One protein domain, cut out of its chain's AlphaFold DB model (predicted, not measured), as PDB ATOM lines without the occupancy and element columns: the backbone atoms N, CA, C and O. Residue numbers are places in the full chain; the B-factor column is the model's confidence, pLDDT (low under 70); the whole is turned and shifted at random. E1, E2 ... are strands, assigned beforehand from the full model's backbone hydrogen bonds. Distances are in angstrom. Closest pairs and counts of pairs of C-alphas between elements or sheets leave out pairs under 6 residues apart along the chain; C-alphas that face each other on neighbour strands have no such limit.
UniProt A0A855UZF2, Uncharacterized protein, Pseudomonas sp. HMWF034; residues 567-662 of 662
ATOM      1  N   CYS A 567     -45.801 -26.202 -44.209       95.75
ATOM      2  CA  CYS A 567     -46.815 -25.219 -44.543       95.75
ATOM      3  C   CYS A 567     -47.792 -24.982 -43.389       95.75
ATOM      4  O   CYS A 567     -48.049 -25.867 -42.566       95.75
ATOM      5  N   THR A 568     -48.318 -23.765 -43.349       96.25
ATOM      6  CA  THR A 568     -49.596 -23.415 -42.715       96.25
ATOM      7  C   THR A 568     -50.680 -23.380 -43.804       96.25
ATOM      8  O   THR A 568     -50.460 -23.873 -44.911       96.25
ATOM      9  N   ASN A 569     -51.841 -22.771 -43.546       94.69
ATOM     10  CA  ASN A 569     -52.860 -22.556 -44.576       94.69
ATOM     11  C   ASN A 569     -52.378 -21.641 -45.713       94.69
ATOM     12  O   ASN A 569     -52.764 -21.837 -46.866       94.69
ATOM     13  N   GLY A 570     -51.538 -20.650 -45.402       93.62
ATOM     14  CA  GLY A 570     -51.149 -19.584 -46.329       93.62
ATOM     15  C   GLY A 570     -49.652 -19.378 -46.556       93.62
ATOM     16  O   GLY A 570     -49.272 -18.533 -47.372       93.62
ATOM     17  N   ALA A 571     -48.787 -20.100 -45.846       96.25
ATOM     18  CA  ALA A 571     -47.345 -19.883 -45.896       96.25
ATOM     19  C   ALA A 571     -46.554 -21.186 -45.996       96.25
ATOM     20  O   ALA A 571     -47.036 -22.254 -45.623       96.25
ATOM     21  N   TYR A 572     -45.315 -21.065 -46.467       97.81
ATOM     22  CA  TYR A 572     -44.316 -22.124 -46.462       97.81
ATOM     23  C   TYR A 572     -43.138 -21.740 -45.575       97.81
ATOM     24  O   TYR A 572     -42.724 -20.578 -45.535       97.81
ATOM     25  N   ALA A 573     -42.556 -22.737 -44.918       97.62
ATOM     26  CA  ALA A 573     -41.268 -22.631 -44.254       97.62
ATOM     27  C   ALA A 573     -40.400 -23.829 -44.626       97.62
ATOM     28  O   ALA A 573     -40.894 -24.945 -44.779       97.62
ATOM     29  N   MET A 574     -39.102 -23.598 -44.769       96.12
ATOM     30  CA  MET A 574     -38.134 -24.633 -45.096       96.12
ATOM     31  C   MET A 574     -36.993 -24.646 -44.098       96.12
ATOM     32  O   MET A 574     -36.489 -23.588 -43.716       96.12
ATOM     33  N   ILE A 575     -36.553 -25.852 -43.745       95.75
ATOM     34  CA  ILE A 575     -35.275 -26.065 -43.072       95.75
ATOM     35  C   ILE A 575     -34.208 -26.211 -44.157       95.75
ATOM     36  O   ILE A 575     -34.374 -26.937 -45.141       95.75
ATOM     37  N   THR A 576     -33.116 -25.466 -44.005       95.56
ATOM     38  CA  THR A 576     -32.058 -25.369 -45.009       95.56
ATOM     39  C   THR A 576     -30.667 -25.503 -44.405       95.56
ATOM     40  O   THR A 576     -30.421 -25.084 -43.272       95.56
ATOM     41  N   ASN A 577     -29.729 -26.043 -45.181       94.44
ATOM     42  CA  ASN A 577     -28.301 -25.929 -44.900       94.44
ATOM     43  C   ASN A 577     -27.691 -24.850 -45.805       94.44
ATOM     44  O   ASN A 577     -27.896 -24.860 -47.022       94.44
ATOM     45  N   GLN A 578     -26.946 -23.925 -45.199       92.88
ATOM     46  CA  GLN A 578     -26.390 -22.727 -45.830       92.88
ATOM     47  C   GLN A 578     -24.883 -22.654 -45.553       92.88
ATOM     48  O   GLN A 578     -24.439 -22.205 -44.494       92.88
ATOM     49  N   GLY A 579     -24.069 -23.133 -46.497       87.94
ATOM     50  CA  GLY A 579     -22.620 -23.245 -46.299       87.94
ATOM     51  C   GLY A 579     -22.281 -24.153 -45.109       87.94
ATOM     52  O   GLY A 579     -22.640 -25.326 -45.105       87.94
ATOM     53  N   GLY A 580     -21.593 -23.616 -44.095       89.38
ATOM     54  CA  GLY A 580     -21.272 -24.342 -42.854       89.38
ATOM     55  C   GLY A 580     -22.398 -24.366 -41.812       89.38
ATOM     56  O   GLY A 580     -22.253 -25.000 -40.767       89.38
ATOM     57  N   VAL A 581     -23.506 -23.667 -42.064       93.00
ATOM     58  CA  VAL A 581     -24.648 -23.585 -41.152       93.00
ATOM     59  C   VAL A 581     -25.656 -24.674 -41.497       93.00
ATOM     60  O   VAL A 581     -26.066 -24.809 -42.648       93.00
ATOM     61  N   THR A 582     -26.075 -25.441 -40.491       93.12
ATOM     62  CA  THR A 582     -27.115 -26.470 -40.633       93.12
ATOM     63  C   THR A 582     -28.386 -26.039 -39.917       93.12
ATOM     64  O   THR A 582     -28.311 -25.453 -38.836       93.12
ATOM     65  N   GLY A 583     -29.543 -26.321 -40.512       93.69
ATOM     66  CA  GLY A 583     -30.847 -26.049 -39.905       93.69
ATOM     67  C   GLY A 583     -31.188 -24.561 -39.770       93.69
ATOM     68  O   GLY A 583     -31.544 -24.121 -38.681       93.69
ATOM     69  N   ALA A 584     -31.042 -23.779 -40.839       97.00
ATOM     70  CA  ALA A 584     -31.534 -22.403 -40.935       97.00
ATOM     71  C   ALA A 584     -32.949 -22.377 -41.531       97.00
ATOM     72  O   ALA A 584     -33.221 -23.116 -42.482       97.00
ATOM     73  N   VAL A 585     -33.834 -21.516 -41.022       97.94
ATOM     74  CA  VAL A 585     -35.223 -21.425 -41.500       97.94
ATOM     75  C   VAL A 585     -35.393 -20.276 -42.479       97.94
ATOM     76  O   VAL A 585     -34.969 -19.148 -42.229       97.94
ATOM     77  N   VAL A 586     -36.072 -20.565 -43.585       97.50
ATOM     78  CA  VAL A 586     -36.516 -19.572 -44.564       97.50
ATOM     79  C   VAL A 586     -38.017 -19.742 -44.760       97.50
ATOM     80  O   VAL A 586     -38.469 -20.851 -45.030       97.50
ATOM     81  N   ALA A 587     -38.785 -18.660 -44.633       97.50
ATOM     82  CA  ALA A 587     -40.238 -18.665 -44.796       97.50
ATOM     83  C   ALA A 587     -40.691 -17.659 -45.867       97.50
ATOM     84  O   ALA A 587     -40.011 -16.658 -46.112       97.50
ATOM     85  N   PHE A 588     -41.814 -17.950 -46.526       97.44
ATOM     86  CA  PHE A 588     -42.490 -17.043 -47.459       97.44
ATOM     87  C   PHE A 588     -43.987 -17.371 -47.578       97.44
ATOM     88  O   PHE A 588     -44.440 -18.428 -47.145       97.44
ATOM     89  N   GLY A 589     -44.755 -16.472 -48.194       94.94
ATOM     90  CA  GLY A 589     -46.211 -16.574 -48.328       94.94
ATOM     91  C   GLY A 589     -46.913 -15.499 -47.505       94.94
ATOM     92  O   GLY A 589     -46.365 -14.408 -47.338       94.94
ATOM     93  N   ALA A 590     -48.111 -15.798 -47.002       94.56
ATOM     94  CA  ALA A 590     -48.875 -14.849 -46.200       94.56
ATOM     95  C   ALA A 590     -48.123 -14.474 -44.913       94.56
ATOM     96  O   ALA A 590     -47.573 -15.335 -44.226       94.56
ATOM     97  N   ASN A 591     -48.050 -13.182 -44.604       93.56
ATOM     98  CA  ASN A 591     -47.209 -12.654 -43.525       93.56
ATOM     99  C   ASN A 591     -47.964 -12.504 -42.188       93.56
ATOM    100  O   ASN A 591     -49.167 -12.749 -42.095       93.56
ATOM    101  N   ASN A 592     -47.270 -12.026 -41.147       91.38
ATOM    102  CA  ASN A 592     -47.867 -11.833 -39.819       91.38
ATOM    103  C   ASN A 592     -49.037 -10.834 -39.814       91.38
ATOM    104  O   ASN A 592     -49.952 -10.981 -39.004       91.38
ATOM    105  N   ALA A 593     -49.043  -9.832 -40.703       90.88
ATOM    106  CA  ALA A 593     -50.157  -8.885 -40.813       90.88
ATOM    107  C   ALA A 593     -51.427  -9.566 -41.351       90.88
ATOM    108  O   ALA A 593     -52.534  -9.206 -40.960       90.88
ATOM    109  N   GLN A 594     -51.259 -10.606 -42.169       93.00
ATOM    110  CA  GLN A 594     -52.325 -11.496 -42.632       93.00
ATOM    111  C   GLN A 594     -52.647 -12.617 -41.626       93.00
ATOM    112  O   GLN A 594     -53.387 -13.530 -41.968       93.00
ATOM    113  N   GLN A 595     -52.119 -12.549 -40.394       94.56
ATOM    114  CA  GLN A 595     -52.240 -13.583 -39.355       94.56
ATOM    115  C   GLN A 595     -51.608 -14.935 -39.728       94.56
ATOM    116  O   GLN A 595     -52.017 -15.980 -39.227       94.56
ATOM    117  N   GLU A 596     -50.566 -14.908 -40.556       95.00
ATOM    118  CA  GLU A 596     -49.873 -16.092 -41.059       95.00
ATOM    119  C   GLU A 596     -48.360 -16.057 -40.801       95.00
ATOM    120  O   GLU A 596     -47.795 -15.063 -40.337       95.00
ATOM    121  N   ALA A 597     -47.691 -17.182 -41.058       95.75
ATOM    122  CA  ALA A 597     -46.313 -17.425 -40.619       95.75
ATOM    123  C   ALA A 597     -45.242 -17.324 -41.725       95.75
ATOM    124  O   ALA A 597     -44.107 -17.771 -41.545       95.75
ATOM    125  N   GLY A 598     -45.571 -16.708 -42.863       95.94
ATOM    126  CA  GLY A 598     -44.676 -16.545 -44.017       95.94
ATOM    127  C   GLY A 598     -43.583 -15.492 -43.845       95.94
ATOM    128  O   GLY A 598     -42.731 -15.356 -44.719       95.94
ATOM    129  N   GLN A 599     -43.569 -14.763 -42.729       95.50
ATOM    130  CA  GLN A 599     -42.505 -13.833 -42.362       95.50
ATOM    131  C   GLN A 599     -41.999 -14.167 -40.955       95.50
ATOM    132  O   GLN A 599     -42.781 -14.346 -40.024       95.50
ATOM    133  N   ILE A 600     -40.676 -14.257 -40.795       96.88
ATOM    134  CA  ILE A 600     -40.046 -14.436 -39.482       96.88
ATOM    135  C   ILE A 600     -39.906 -13.053 -38.826       96.88
ATOM    136  O   ILE A 600     -39.225 -12.195 -39.401       96.88
ATOM    137  N   PRO A 601     -40.493 -12.817 -37.637       96.31
ATOM    138  CA  PRO A 601     -40.332 -11.558 -36.915       96.31
ATOM    139  C   PRO A 601     -38.862 -11.255 -36.607       96.31
ATOM    140  O   PRO A 601     -38.115 -12.151 -36.213       96.31
ATOM    141  N   ASP A 602     -38.457  -9.986 -36.708       95.06
ATOM    142  CA  ASP A 602     -37.060  -9.560 -36.519       95.06
ATOM    143  C   ASP A 602     -36.466 -10.028 -35.185       95.06
ATOM    144  O   ASP A 602     -35.328 -10.497 -35.137       95.06
ATOM    145  N   LEU A 603     -37.266  -9.984 -34.114       95.12
ATOM    146  CA  LEU A 603     -36.857 -10.409 -32.772       95.12
ATOM    147  C   LEU A 603     -36.537 -11.913 -32.677       95.12
ATOM    148  O   LEU A 603     -35.779 -12.321 -31.803       95.12
ATOM    149  N   LEU A 604     -37.089 -12.738 -33.573       96.88
ATOM    150  CA  LEU A 604     -36.915 -14.194 -33.573       96.88
ATOM    151  C   LEU A 604     -35.869 -14.675 -34.580       96.88
ATOM    152  O   LEU A 604     -35.379 -15.798 -34.455       96.88
ATOM    153  N   GLN A 605     -35.472 -13.836 -35.544       95.12
ATOM    154  CA  GLN A 605     -34.476 -14.207 -36.552       95.12
ATOM    155  C   GLN A 605     -33.179 -14.785 -35.958       95.12
ATOM    156  O   GLN A 605     -32.712 -15.789 -36.496       95.12
ATOM    157  N   PRO A 606     -32.580 -14.243 -34.872       95.75
ATOM    158  CA  PRO A 606     -31.347 -14.802 -34.313       95.75
ATOM    159  C   PRO A 606     -31.472 -16.269 -33.883       95.75
ATOM    160  O   PRO A 606     -30.499 -17.013 -33.983       95.75
ATOM    161  N   HIS A 607     -32.664 -16.695 -33.457       96.38
ATOM    162  CA  HIS A 607     -32.927 -18.051 -32.976       96.38
ATOM    163  C   HIS A 607     -33.193 -19.057 -34.105       96.38
ATOM    164  O   HIS A 607     -33.081 -20.258 -33.889       96.38
ATOM    165  N   LEU A 608     -33.520 -18.579 -35.310       96.62
ATOM    166  CA  LEU A 608     -33.915 -19.405 -36.460       96.62
ATOM    167  C   LEU A 608     -32.827 -19.494 -37.546       96.62
ATOM    168  O   LEU A 608     -33.052 -20.047 -38.624       96.62
ATOM    169  N   ARG A 609     -31.630 -18.959 -37.273       95.00
ATOM    170  CA  ARG A 609     -30.495 -18.956 -38.211       95.00
ATOM    171  C   ARG A 609     -29.717 -20.270 -38.256       95.00
ATOM    172  O   ARG A 609     -28.954 -20.445 -39.196       95.00
ATOM    173  N   ALA A 610     -29.852 -21.153 -37.267       95.50
ATOM    174  CA  ALA A 610     -29.104 -22.408 -37.209       95.50
ATOM    175  C   ALA A 610     -29.723 -23.410 -36.225       95.50
ATOM    176  O   ALA A 610     -30.453 -23.037 -35.311       95.50
ATOM    177  N   GLN A 611     -29.314 -24.674 -36.356       93.69
ATOM    178  CA  GLN A 611     -29.602 -25.778 -35.436       93.69
ATOM    179  C   GLN A 611     -31.092 -26.094 -35.252       93.69
ATOM    180  O   GLN A 611     -31.451 -26.744 -34.267       93.69
ATOM    181  N   ILE A 612     -31.947 -25.697 -36.197       94.56
ATOM    182  CA  ILE A 612     -33.335 -26.152 -36.224       94.56
ATOM    183  C   ILE A 612     -33.367 -27.623 -36.622       94.56
ATOM    184  O   ILE A 612     -32.716 -28.042 -37.581       94.56
ATOM    185  N   LYS A 613     -34.081 -28.409 -35.820       89.62
ATOM    186  CA  LYS A 613     -34.231 -29.852 -35.995       89.62
ATOM    187  C   LYS A 613     -35.508 -30.214 -36.729       89.62
ATOM    188  O   LYS A 613     -35.492 -31.167 -37.490       89.62
ATOM    189  N   GLU A 614     -36.584 -29.484 -36.458       91.81
ATOM    190  CA  GLU A 614     -37.926 -29.822 -36.920       91.81
ATOM    191  C   GLU A 614     -38.832 -28.581 -36.859       91.81
ATOM    192  O   GLU A 614     -38.609 -27.701 -36.015       91.81
ATOM    193  N   LEU A 615     -39.840 -28.512 -37.735       94.75
ATOM    194  CA  LEU A 615     -40.883 -27.479 -37.727       94.75
ATOM    195  C   LEU A 615     -42.278 -28.111 -37.609       94.75
ATOM    196  O   LEU A 615     -42.551 -29.177 -38.154       94.75
ATOM    197  N   TYR A 616     -43.187 -27.404 -36.953       95.50
ATOM    198  CA  TYR A 616     -44.581 -27.801 -36.740       95.50
ATOM    199  C   TYR A 616     -45.485 -26.635 -37.093       95.50
ATOM    200  O   TYR A 616     -45.059 -25.486 -36.957       95.50
ATOM    201  N   SER A 617     -46.721 -26.897 -37.514       95.81
ATOM    202  CA  SER A 617     -47.653 -25.834 -37.889       95.81
ATOM    203  C   SER A 617     -48.999 -25.929 -37.183       95.81
ATOM    204  O   SER A 617     -49.518 -27.008 -36.909       95.81
ATOM    205  N   ILE A 618     -49.576 -24.763 -36.900       96.06
ATOM    206  CA  ILE A 618     -51.010 -24.613 -36.690       96.06
ATOM    207  C   ILE A 618     -51.645 -24.390 -38.058       96.06
ATOM    208  O   ILE A 618     -51.210 -23.529 -38.829       96.06
ATOM    209  N   GLN A 619     -52.678 -25.179 -38.324       95.06
ATOM    210  CA  GLN A 619     -53.514 -25.108 -39.513       95.06
ATOM    211  C   GLN A 619     -54.971 -24.969 -39.069       95.06
ATOM    212  O   GLN A 619     -55.329 -25.354 -37.959       95.06
ATOM    213  N   GLN A 620     -55.828 -24.438 -39.927       94.38
ATOM    214  CA  GLN A 620     -57.267 -24.321 -39.714       94.38
ATOM    215  C   GLN A 620     -58.015 -25.019 -40.838       94.38
ATOM    216  O   GLN A 620     -57.543 -25.066 -41.971       94.38
ATOM    217  N   MET A 621     -59.198 -25.549 -40.541       94.44
ATOM    218  CA  MET A 621     -60.017 -26.175 -41.569       94.44
ATOM    219  C   MET A 621     -60.440 -25.131 -42.613       94.44
ATOM    220  O   MET A 621     -61.071 -24.131 -42.248       94.44
ATOM    221  N   PRO A 622     -60.154 -25.335 -43.909       93.75
ATOM    222  CA  PRO A 622     -60.704 -24.480 -44.940       93.75
ATOM    223  C   PRO A 622     -62.241 -24.626 -44.988       93.75
ATOM    224  O   PRO A 622     -62.776 -25.736 -44.892       93.75
ATOM    225  N   PRO A 623     -62.990 -23.523 -45.133       91.06
ATOM    226  CA  PRO A 623     -64.425 -23.514 -45.347       91.06
ATOM    227  C   PRO A 623     -64.761 -24.171 -46.680       91.06
ATOM    228  O   PRO A 623     -63.907 -24.366 -47.535       91.06
ATOM    229  N   TYR A 624     -66.033 -24.510 -46.861       87.19
ATOM    230  CA  TYR A 624     -66.495 -25.053 -48.134       87.19
ATOM    231  C   TYR A 624     -66.314 -24.032 -49.262       87.19
ATOM    232  O   TYR A 624     -65.704 -24.347 -50.275       87.19
ATOM    233  N   ASN A 625     -66.770 -22.792 -49.058       85.44
ATOM    234  CA  ASN A 625     -66.597 -21.722 -50.039       85.44
ATOM    235  C   ASN A 625     -65.176 -21.135 -49.957       85.44
ATOM    236  O   ASN A 625     -64.810 -20.629 -48.889       85.44
ATOM    237  N   PRO A 626     -64.403 -21.140 -51.058       86.38
ATOM    238  CA  PRO A 626     -63.022 -20.681 -51.068       86.38
ATOM    239  C   PRO A 626     -62.872 -19.240 -50.583       86.38
ATOM    240  O   PRO A 626     -63.544 -18.332 -51.065       86.38
ATOM    241  N   ASN A 627     -61.949 -19.021 -49.649       84.56
ATOM    242  CA  ASN A 627     -61.459 -17.697 -49.278       84.56
ATOM    243  C   ASN A 627     -60.071 -17.803 -48.633       84.56
ATOM    244  O   ASN A 627     -59.647 -18.885 -48.224       84.56
ATOM    245  N   ILE A 628     -59.390 -16.664 -48.528       72.38
ATOM    246  CA  ILE A 628     -57.972 -16.572 -48.157       72.38
ATOM    247  C   ILE A 628     -57.707 -16.243 -46.673       72.38
ATOM    248  O   ILE A 628     -56.578 -16.363 -46.216       72.38
ATOM    249  N   GLY A 629     -58.715 -15.830 -45.895       76.62
ATOM    250  CA  GLY A 629     -58.522 -15.364 -44.514       76.62
ATOM    251  C   GLY A 629     -58.368 -16.499 -43.499       76.62
ATOM    252  O   GLY A 629     -59.368 -16.964 -42.948       76.62
ATOM    253  N   ARG A 630     -57.135 -16.938 -43.225       87.44
ATOM    254  CA  ARG A 630     -56.819 -17.945 -42.194       87.44
ATOM    255  C   ARG A 630     -55.773 -17.448 -41.219       87.44
ATOM    256  O   ARG A 630     -55.073 -16.478 -41.484       87.44
ATOM    257  N   GLN A 631     -55.705 -18.129 -40.083       92.62
ATOM    258  CA  GLN A 631     -54.656 -17.921 -39.104       92.62
ATOM    259  C   GLN A 631     -53.754 -19.149 -39.076       92.62
ATOM    260  O   GLN A 631     -54.242 -20.274 -38.989       92.62
ATOM    261  N   GLY A 632     -52.447 -18.922 -39.113       95.12
ATOM    262  CA  GLY A 632     -51.447 -19.978 -39.081       95.12
ATOM    263  C   GLY A 632     -50.233 -19.559 -38.269       95.12
ATOM    264  O   GLY A 632     -49.914 -18.375 -38.135       95.12
ATOM    265  N   ALA A 633     -49.557 -20.542 -37.690       97.19
ATOM    266  CA  ALA A 633     -48.337 -20.329 -36.924       97.19
ATOM    267  C   ALA A 633     -47.378 -21.495 -37.131       97.19
ATOM    268  O   ALA A 633     -47.816 -22.624 -37.341       97.19
ATOM    269  N   PHE A 634     -46.082 -21.231 -37.026       97.69
ATOM    270  CA  PHE A 634     -45.057 -22.259 -36.942       97.69
ATOM    271  C   PHE A 634     -44.482 -22.334 -35.527       97.69
ATOM    272  O   PHE A 634     -44.418 -21.335 -34.808       97.69
ATOM    273  N   SER A 635     -44.022 -23.526 -35.160       96.81
ATOM    274  CA  SER A 635     -43.158 -23.782 -34.010       96.81
ATOM    275  C   SER A 635     -41.903 -24.506 -34.491       96.81
ATOM    276  O   SER A 635     -42.002 -25.464 -35.254       96.81
ATOM    277  N   ALA A 636     -40.721 -24.054 -34.079       96.19
ATOM    278  CA  ALA A 636     -39.440 -24.668 -34.416       96.19
ATOM    279  C   ALA A 636     -38.807 -25.330 -33.196       96.19
ATOM    280  O   ALA A 636     -38.675 -24.687 -32.153       96.19
ATOM    281  N   ARG A 637     -38.343 -26.576 -33.350       93.19
ATOM    282  CA  ARG A 637     -37.507 -27.269 -32.358       93.19
ATOM    283  C   ARG A 637     -36.042 -26.931 -32.579       93.19
ATOM    284  O   ARG A 637     -35.490 -27.247 -33.636       93.19
ATOM    285  N   LEU A 638     -35.391 -26.345 -31.581       92.06
ATOM    286  CA  LEU A 638     -33.960 -26.058 -31.626       92.06
ATOM    287  C   LEU A 638     -33.160 -27.249 -31.079       92.06
ATOM    288  O   LEU A 638     -33.636 -28.026 -30.253       92.06
ATOM    289  N   GLY A 639     -31.901 -27.378 -31.504       85.62
ATOM    290  CA  GLY A 639     -30.991 -28.429 -31.034       85.62
ATOM    291  C   GLY A 639     -30.615 -28.359 -29.546       85.62
ATOM    292  O   GLY A 639     -29.983 -29.284 -29.049       85.62
ATOM    293  N   ASN A 640     -30.987 -27.283 -28.853       85.88
ATOM    294  CA  ASN A 640     -30.815 -27.081 -27.412       85.88
ATOM    295  C   ASN A 640     -32.119 -27.288 -26.613       85.88
ATOM    296  O   ASN A 640     -32.197 -26.858 -25.467       85.88
ATOM    297  N   ASP A 641     -33.144 -27.882 -27.232       82.75
ATOM    298  CA  ASP A 641     -34.434 -28.248 -26.615       82.75
ATOM    299  C   ASP A 641     -35.324 -27.082 -26.219       82.75
ATOM    300  O   ASP A 641     -36.281 -27.236 -25.461       82.75
ATOM    301  N   THR A 642     -35.022 -25.919 -26.779       91.94
ATOM    302  CA  THR A 642     -35.896 -24.755 -26.736       91.94
ATOM    303  C   THR A 642     -36.738 -24.676 -28.004       91.94
ATOM    304  O   THR A 642     -36.471 -25.359 -29.001       91.94
ATOM    305  N   TRP A 643     -37.762 -23.833 -27.964       94.69
ATOM    306  CA  TRP A 643     -38.733 -23.695 -29.040       94.69
ATOM    307  C   TRP A 643     -38.841 -22.247 -29.483       94.69
ATOM    308  O   TRP A 643     -38.651 -21.332 -28.686       94.69
ATOM    309  N   VAL A 644     -39.154 -22.027 -30.754       96.88
ATOM    310  CA  VAL A 644     -39.457 -20.692 -31.281       96.88
ATOM    311  C   VAL A 644     -40.784 -20.745 -32.005       96.88
ATOM    312  O   VAL A 644     -40.924 -21.514 -32.951       96.88
ATOM    313  N   ASN A 645     -41.732 -19.906 -31.597       95.94
ATOM    314  CA  ASN A 645     -43.045 -19.828 -32.227       95.94
ATOM    315  C   ASN A 645     -43.208 -18.499 -32.949       95.94
ATOM    316  O   ASN A 645     -42.806 -17.462 -32.418       95.94
ATOM    317  N   TRP A 646     -43.820 -18.513 -34.133       96.94
ATOM    318  CA  TRP A 646     -44.190 -17.285 -34.831       96.94
ATOM    319  C   TRP A 646     -45.395 -17.464 -35.755       96.94
ATOM    320  O   TRP A 646     -45.652 -18.558 -36.248       96.94
ATOM    321  N   GLY A 647     -46.105 -16.371 -36.038       94.75
ATOM    322  CA  GLY A 647     -47.176 -16.337 -37.037       94.75
ATOM    323  C   GLY A 647     -48.314 -15.414 -36.631       94.75
ATOM    324  O   GLY A 647     -48.065 -14.264 -36.251       94.75
ATOM    325  N   GLY A 648     -49.546 -15.917 -36.717       92.50
ATOM    326  CA  GLY A 648     -50.750 -15.250 -36.235       92.50
ATOM    327  C   GLY A 648     -50.729 -15.074 -34.719       92.50
ATOM    328  O   GLY A 648     -50.997 -16.009 -33.964       92.50
ATOM    329  N   THR A 649     -50.452 -13.852 -34.263       88.56
ATOM    330  CA  THR A 649     -50.327 -13.513 -32.836       88.56
ATOM    331  C   THR A 649     -51.636 -13.639 -32.057       88.56
ATOM    332  O   THR A 649     -51.616 -13.691 -30.829       88.56
ATOM    333  N   LEU A 650     -52.770 -13.723 -32.759       88.44
ATOM    334  CA  LEU A 650     -54.074 -14.040 -32.174       88.44
ATOM    335  C   LEU A 650     -54.219 -15.520 -31.778       88.44
ATOM    336  O   LEU A 650     -55.116 -15.852 -31.004       88.44
ATOM    337  N   LEU A 651     -53.370 -16.402 -32.311       89.06
ATOM    338  CA  LEU A 651     -53.323 -17.820 -31.950       89.06
ATOM    339  C   LEU A 651     -52.321 -18.056 -30.828       89.06
ATOM    340  O   LEU A 651     -52.649 -18.650 -29.801       89.06
ATOM    341  N   ILE A 652     -51.090 -17.590 -31.048       91.25
ATOM    342  CA  ILE A 652     -49.980 -17.816 -30.138       91.25
ATOM    343  C   ILE A 652     -48.977 -16.657 -30.166       91.25
ATOM    344  O   ILE A 652     -48.737 -16.090 -31.234       91.25
ATOM    345  N   PRO A 653     -48.371 -16.284 -29.024       91.88
ATOM    346  CA  PRO A 653     -47.339 -15.260 -29.003       91.88
ATOM    347  C   PRO A 653     -46.120 -15.633 -29.852       91.88
ATOM    348  O   PRO A 653     -45.703 -16.790 -29.909       91.88
ATOM    349  N   ASN A 654     -45.508 -14.614 -30.452       94.56
ATOM    350  CA  ASN A 654     -44.186 -14.733 -31.051       94.56
ATOM    351  C   ASN A 654     -43.149 -14.749 -29.918       94.56
ATOM    352  O   ASN A 654     -42.848 -13.697 -29.352       94.56
ATOM    353  N   GLU A 655     -42.626 -15.920 -29.563       95.31
ATOM    354  CA  GLU A 655     -41.743 -16.075 -28.404       95.31
ATOM    355  C   GLU A 655     -40.704 -17.191 -28.584       95.31
ATOM    356  O   GLU A 655     -40.880 -18.126 -29.369       95.31
ATOM    357  N   HIS A 656     -39.616 -17.075 -27.821       95.38
ATOM    358  CA  HIS A 656     -38.657 -18.148 -27.569       95.38
ATOM    359  C   HIS A 656     -39.016 -18.807 -26.235       95.38
ATOM    360  O   HIS A 656     -39.147 -18.119 -25.225       95.38
ATOM    361  N   ILE A 657     -39.207 -20.125 -26.235       93.31
ATOM    362  CA  ILE A 657     -39.644 -20.895 -25.069       93.31
ATOM    363  C   ILE A 657     -38.514 -21.805 -24.609       93.31
ATOM    364  O   ILE A 657     -38.041 -22.660 -25.359       93.31
ATOM    365  N   ASP A 658     -38.142 -21.668 -23.342       91.00
ATOM    366  CA  ASP A 658     -37.216 -22.560 -22.655       91.00
ATOM    367  C   ASP A 658     -37.993 -23.401 -21.630       91.00
ATOM    368  O   ASP A 658     -38.408 -22.860 -20.607       91.00
ATOM    369  N   PRO A 659     -38.202 -24.709 -21.868       84.69
ATOM    370  CA  PRO A 659     -39.000 -25.549 -20.976       84.69
ATOM    371  C   PRO A 659     -38.343 -25.790 -19.609       84.69
ATOM    372  O   PRO A 659     -38.970 -26.374 -18.729       84.69
ATOM    373  N   THR A 660     -37.081 -25.388 -19.426       81.88
ATOM    374  CA  THR A 660     -36.382 -25.472 -18.136       81.88
ATOM    375  C   THR A 660     -36.607 -24.238 -17.260       81.88
ATOM    376  O   THR A 660     -36.201 -24.230 -16.097       81.88
ATOM    377  N   LYS A 661     -37.254 -23.200 -17.803       77.81
ATOM    378  CA  LYS A 661     -37.550 -21.943 -17.116       77.81
ATOM    379  C   LYS A 661     -39.067 -21.756 -16.970       77.81
ATOM    380  O   LYS A 661     -39.810 -22.248 -17.818       77.81
ATOM    381  N   PRO A 662     -39.514 -21.108 -15.879       57.88
ATOM    382  CA  PRO A 662     -40.929 -20.841 -15.632       57.88
ATOM    383  C   PRO A 662     -41.548 -19.870 -16.640       57.88
ATOM    384  O   PRO A 662     -40.810 -19.004 -17.170       57.88
TER     385      PRO A 662
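This is residues 567 to 662 of the 662 residues of an uncharacterized protein of Pseudomonas sp. HMWF034 (UniProt A0A855UZF2). Little here is regular structure: E1 and E2 form a hairpin, partly face to face with the meander E3, E4, E5, E6, antiparallel neighbours in that order, as a small sandwich of two sheets. The loop of residues 619 to 632 reaches out at one end. The printed part has 96 residues, 38 of them in six strands, all strand in class; it is compact, with radius of gyration of the C-alphas 13.5 A and spans 44 by 35 by 20 A.

Find C-alpha 571 at (-47.345, -19.883, -45.896); E1 runs 21.1 A to residue 578. E2, residues 581 to 589, runs 23.8 A. E3 is residues 612 to 618, E4 633 to 638, E5 643 to 647 and E6 655 to 657, ending at (-39.644, -20.895, -25.069).

Look for these pairs within hydrogen-bond range: N 574 and O 586, 2.8 A, between E1 and E2; N 616 and O 635, 2.8 A, between E3 and E4; N 634 and O 646, 2.8 A, between E4 and E5; N 643 and O 657, 2.9 A, between E5 and E6. The closest C-alphas of E2 and E3, Gly 583 and Ile 612, are 4.4 A apart.

The C-alphas farthest apart, Gly 580 and Asn 625, are 46.0 A apart. The printed part has no cut; links E2 to E3 and E3 to E4 are long. Residue 662 alone has pLDDT under 70.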